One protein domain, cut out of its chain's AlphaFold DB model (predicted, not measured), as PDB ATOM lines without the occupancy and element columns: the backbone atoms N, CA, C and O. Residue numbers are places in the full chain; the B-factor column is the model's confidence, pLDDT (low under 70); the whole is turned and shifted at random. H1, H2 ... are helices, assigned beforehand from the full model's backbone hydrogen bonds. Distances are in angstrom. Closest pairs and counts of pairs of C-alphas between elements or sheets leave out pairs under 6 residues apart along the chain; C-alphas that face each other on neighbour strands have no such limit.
ATOM      1  N   LYS A 458     110.547 102.369 154.210       84.25
ATOM      2  CA  LYS A 458     111.322 103.619 154.196       84.25
ATOM      3  C   LYS A 458     110.614 104.694 153.368       84.25
ATOM      4  O   LYS A 458     110.486 105.822 153.837       84.25
ATOM      5  N   ALA A 459     110.081 104.329 152.202       84.75
ATOM      6  CA  ALA A 459     109.292 105.221 151.353       84.75
ATOM      7  C   ALA A 459     108.016 105.712 152.061       84.75
ATOM      8  O   ALA A 459     107.683 106.899 152.014       84.75
ATOM      9  N   PHE A 460     107.324 104.809 152.762       85.31
ATOM     10  CA  PHE A 460     106.145 105.140 153.559       85.31
ATOM     11  C   PHE A 460     106.482 106.103 154.702       85.31
ATOM     12  O   PHE A 460     105.809 107.121 154.861       85.31
ATOM     13  N   MET A 461     107.539 105.820 155.468       86.81
ATOM     14  CA  MET A 461     107.965 106.686 156.570       86.81
ATOM     15  C   MET A 461     108.409 108.065 156.076       86.81
ATOM     16  O   MET A 461     108.028 109.062 156.682       86.81
ATOM     17  N   ALA A 462     109.129 108.146 154.954       86.06
ATOM     18  CA  ALA A 462     109.518 109.419 154.350       86.06
ATOM     19  C   ALA A 462     108.293 110.242 153.910       86.06
ATOM     20  O   ALA A 462     108.180 111.422 154.240       86.06
ATOM     21  N   ARG A 463     107.315 109.615 153.239       85.12
ATOM     22  CA  ARG A 463     106.056 110.281 152.854       85.12
ATOM     23  C   ARG A 463     105.261 110.746 154.075       85.12
ATOM     24  O   ARG A 463     104.719 111.851 154.074       85.12
ATOM     25  N   LYS A 464     105.195 109.907 155.110       84.88
ATOM     26  CA  LYS A 464     104.536 110.226 156.375       84.88
ATOM     27  C   LYS A 464     105.193 111.431 157.045       84.88
ATOM     28  O   LYS A 464     104.480 112.364 157.382       84.88
ATOM     29  N   GLN A 465     106.522 111.463 157.137       82.94
ATOM     30  CA  GLN A 465     107.264 112.605 157.685       82.94
ATOM     31  C   GLN A 465     107.014 113.891 156.897       82.94
ATOM     32  O   GLN A 465     106.764 114.925 157.504       82.94
ATOM     33  N   MET A 466     107.011 113.832 155.561       82.44
ATOM     34  CA  MET A 466     106.698 115.001 154.726       82.44
ATOM     35  C   MET A 466     105.270 115.497 154.964       82.44
ATOM     36  O   MET A 466     105.033 116.692 155.089       82.44
ATOM     37  N   THR A 467     104.310 114.580 155.084       79.25
ATOM     38  CA  THR A 467     102.905 114.934 155.320       79.25
ATOM     39  C   THR A 467     102.706 115.492 156.729       79.25
ATOM     40  O   THR A 467     101.984 116.467 156.910       79.25
ATOM     41  N   GLU A 468     103.376 114.923 157.730       78.69
ATOM     42  CA  GLU A 468     103.377 115.425 159.105       78.69
ATOM     43  C   GLU A 468     104.112 116.765 159.236       78.69
ATOM     44  O   GLU A 468     103.706 117.582 160.049       78.69
ATOM     45  N   ALA A 469     105.138 117.042 158.430       75.81
ATOM     46  CA  ALA A 469     105.788 118.352 158.405       75.81
ATOM     47  C   ALA A 469     104.899 119.427 157.757       75.81
ATOM     48  O   ALA A 469     104.862 120.558 158.233       75.81
ATOM     49  N   THR A 470     104.164 119.076 156.696       78.12
ATOM     50  CA  THR A 470     103.280 120.015 155.985       78.12
ATOM     51  C   THR A 470     101.949 120.241 156.707       78.12
ATOM     52  O   THR A 470     101.430 121.353 156.706       78.12
ATOM     53  N   VAL A 471     101.371 119.193 157.300       70.88
ATOM     54  CA  VAL A 471     100.004 119.207 157.862       70.88
ATOM     55  C   VAL A 471     100.004 119.078 159.389       70.88
ATOM     56  O   VAL A 471      99.041 119.463 160.053       70.88
ATOM     57  N   GLY A 472     101.063 118.528 159.979       64.00
ATOM     58  CA  GLY A 472     101.143 118.300 161.414       64.00
ATOM     59  C   GLY A 472     101.581 119.549 162.169       64.00
ATOM     60  O   GLY A 472     102.714 120.006 162.072       64.00
ATOM     61  N   CYS A 473     100.706 120.059 163.028       63.22
ATOM     62  CA  CYS A 473     101.122 120.985 164.073       63.22
ATOM     63  C   CYS A 473     101.880 120.184 165.153       63.22
ATOM     64  O   CYS A 473     101.310 119.315 165.812       63.22
ATOM     65  N   ARG A 474     103.173 120.441 165.365       64.44
ATOM     66  CA  ARG A 474     103.911 119.883 166.510       64.44
ATOM     67  C   ARG A 474     103.839 120.872 167.669       64.44
ATOM     68  O   ARG A 474     104.288 122.004 167.538       64.44
ATOM     69  N   VAL A 475     103.301 120.449 168.811       63.84
ATOM     70  CA  VAL A 475     103.409 121.227 170.055       63.84
ATOM     71  C   VAL A 475     104.765 120.896 170.666       63.84
ATOM     72  O   VAL A 475     105.050 119.727 170.930       63.84
ATOM     73  N   VAL A 476     105.629 121.903 170.785       66.56
ATOM     74  CA  VAL A 476     107.029 121.737 171.205       66.56
ATOM     75  C   VAL A 476     107.129 121.426 172.702       66.56
ATOM     76  O   VAL A 476     108.008 120.669 173.107       66.56
ATOM     77  N   GLU A 477     106.185 121.917 173.506       65.38
ATOM     78  CA  GLU A 477     106.199 121.798 174.963       65.38
ATOM     79  C   GLU A 477     104.894 121.192 175.512       65.38
ATOM     80  O   GLU A 477     103.827 121.229 174.898       65.38
ATOM     81  N   ASN A 478     104.985 120.531 176.670       65.44
ATOM     82  CA  ASN A 478     103.812 119.996 177.362       65.44
ATOM     83  C   ASN A 478     103.186 121.099 178.223       65.44
ATOM     84  O   ASN A 478     103.288 121.073 179.447       65.44
ATOM     85  N   ASP A 479     102.479 122.029 177.590       68.62
ATOM     86  CA  ASP A 479     101.924 123.223 178.250       68.62
ATOM     87  C   ASP A 479     100.754 122.912 179.208       68.62
ATOM     88  O   ASP A 479     100.113 123.811 179.750       68.62
ATOM     89  N   GLY A 480     100.375 121.635 179.349       69.44
ATOM     90  CA  GLY A 480      99.212 121.181 180.121       69.44
ATOM     91  C   GLY A 480      97.854 121.615 179.550       69.44
ATOM     92  O   GLY A 480      96.810 121.207 180.065       69.44
ATOM     93  N   LYS A 481      97.849 122.415 178.478       68.19
ATOM     94  CA  LYS A 481      96.659 122.909 177.780       68.19
ATOM     95  C   LYS A 481      96.156 121.879 176.767       68.19
ATOM     96  O   LYS A 481      96.892 121.033 176.267       68.19
ATOM     97  N   ARG A 482      94.855 121.934 176.473       66.25
ATOM     98  CA  ARG A 482      94.217 121.050 175.488       66.25
ATOM     99  C   ARG A 482      94.402 121.655 174.103       66.25
ATOM    100  O   ARG A 482      93.840 122.712 173.827       66.25
ATOM    101  N   HIS A 483      95.147 120.981 173.238       70.38
ATOM    102  CA  HIS A 483      95.291 121.381 171.843       70.38
ATOM    103  C   HIS A 483      94.240 120.649 170.993       70.38
ATOM    104  O   HIS A 483      94.017 119.449 171.147       70.38
ATOM    105  N   GLY A 484      93.510 121.390 170.154       67.75
ATOM    106  CA  GLY A 484      92.392 120.844 169.369       67.75
ATOM    107  C   GLY A 484      92.831 120.064 168.127       67.75
ATOM    108  O   GLY A 484      92.146 119.131 167.721       67.75
ATOM    109  N   LEU A 485      93.980 120.432 167.556       65.50
ATOM    110  CA  LEU A 485      94.512 119.886 166.301       65.50
ATOM    111  C   LEU A 485      95.663 118.891 166.517       65.50
ATOM    112  O   LEU A 485      96.166 118.312 165.563       65.50
ATOM    113  N   THR A 486      96.101 118.704 167.763       67.81
ATOM    114  CA  THR A 486      97.280 117.907 168.115       67.81
ATOM    115  C   THR A 486      97.041 117.199 169.441       67.81
ATOM    116  O   THR A 486      96.321 117.696 170.307       67.81
ATOM    117  N   LEU A 487      97.620 116.011 169.606       69.69
ATOM    118  CA  LEU A 487      97.440 115.202 170.805       69.69
ATOM    119  C   LEU A 487      98.794 115.008 171.493       69.69
ATOM    120  O   LEU A 487      99.644 114.273 170.997       69.69
ATOM    121  N   THR A 488      99.009 115.664 172.633       77.75
ATOM    122  CA  THR A 488     100.210 115.432 173.449       77.75
ATOM    123  C   THR A 488     100.096 114.096 174.192       77.75
ATOM    124  O   THR A 488      98.997 113.606 174.468       77.75
ATOM    125  N   VAL A 489     101.230 113.482 174.549       77.44
ATOM    126  CA  VAL A 489     101.259 112.188 175.265       77.44
ATOM    127  C   VAL A 489     100.516 112.271 176.605       77.44
ATOM    128  O   VAL A 489      99.831 111.330 177.007       77.44
ATOM    129  N   SER A 490     100.615 113.411 177.288       76.38
ATOM    130  CA  SER A 490      99.904 113.690 178.536       76.38
ATOM    131  C   SER A 490      98.385 113.792 178.327       76.38
ATOM    132  O   SER A 490      97.626 113.195 179.094       76.38
ATOM    133  N   ASP A 491      97.922 114.464 177.268       77.19
ATOM    134  CA  ASP A 491      96.495 114.540 176.926       77.19
ATOM    135  C   ASP A 491      95.938 113.175 176.475       77.19
ATOM    136  O   ASP A 491      94.833 112.803 176.874       77.19
ATOM    137  N   TYR A 492      96.717 112.364 175.743       80.31
ATOM    138  CA  TYR A 492      96.351 110.975 175.418       80.31
ATOM    139  C   TYR A 492      96.123 110.137 176.679       80.31
ATOM    140  O   TYR A 492      95.076 109.500 176.820       80.31
ATOM    141  N   LYS A 493      97.076 110.172 177.621       81.88
ATOM    142  CA  LYS A 493      96.972 109.444 178.894       81.88
ATOM    143  C   LYS A 493      95.746 109.890 179.692       81.88
ATOM    144  O   LYS A 493      94.999 109.039 180.167       81.88
ATOM    145  N   ARG A 494      95.463 111.196 179.746       80.44
ATOM    146  CA  ARG A 494      94.278 111.744 180.431       80.44
ATOM    147  C   ARG A 494      92.966 111.289 179.780       80.44
ATOM    148  O   ARG A 494      92.042 110.891 180.483       80.44
ATOM    149  N   ARG A 495      92.877 111.284 178.443       80.75
ATOM    150  CA  ARG A 495      91.685 110.807 177.704       80.75
ATOM    151  C   ARG A 495      91.468 109.297 177.825       80.75
ATOM    152  O   ARG A 495      90.332 108.842 177.726       80.75
ATOM    153  N   ARG A 496      92.539 108.524 178.021       83.56
ATOM    154  CA  ARG A 496      92.489 107.069 178.229       83.56
ATOM    155  C   ARG A 496      92.335 106.659 179.697       83.56
ATOM    156  O   ARG A 496      92.211 105.467 179.946       83.56
ATOM    157  N   GLY A 497      92.315 107.610 180.638       78.56
ATOM    158  CA  GLY A 497      92.215 107.322 182.075       78.56
ATOM    159  C   GLY A 497      93.461 106.642 182.648       78.56
ATOM    160  O   GLY A 497      93.354 105.849 183.572       78.56
TER     161      GLY A 497
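Overview. This is residues 458 to 497 of the 499 residues of the protein "(rape) hypothetical protein" of Brassica napus (UniProt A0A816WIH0). Two helices stand well away from each other at the two ends of an elongated model: H1, the longer one, sticks out as a free arm at one end, and the short H2 lies toward the other. Between them a long link with no named element, residues 472 to 488, leads away from H1 and makes a wide, open loop that folds back before it enters H2. The printed part has 40 residues with two named helices, H1 then H2 along the chain, and no named strand; its class is all helix. It is loose, with a radius of gyration of the C-alphas of 12.5 A, and its C-alphas span 35 by 18 by 15 A.

Arrangement. H1, residues 458 to 471, stands free along its whole length: none of its C-alphas has a C-alpha 8 or more residues along the chain within 10 A. H2, residues 489 to 495, is apart from H1, with no C-alpha of the one within 8 A of the other. Residues 492 to 497, of which 492 to 495 belong to H2, also stand free. In H1 and H2 every backbone O i to N i+4 pair is within hydrogen-bond range.

Along the chain. H1 runs from Lys 458, C-alpha at (111.322, 103.619, 154.196), to Val 471, C-alpha at (100.004, 119.207, 157.862), 19.6 A from first to last C-alpha. H2 runs from Val 489 to Arg 495, C-alpha at (91.685, 110.807, 177.704), and measures 10.0 A.

Size, cuts and confidence. The two C-alphas farthest apart are those of Ala 459 and Gly 497, 35.2 A. The printed part has no cut. The link from H1 to H2 is long, with 17 residues. The mean pLDDT of the printed part is 75.2; residues 472 to 482 and 484 to 487 are under 70.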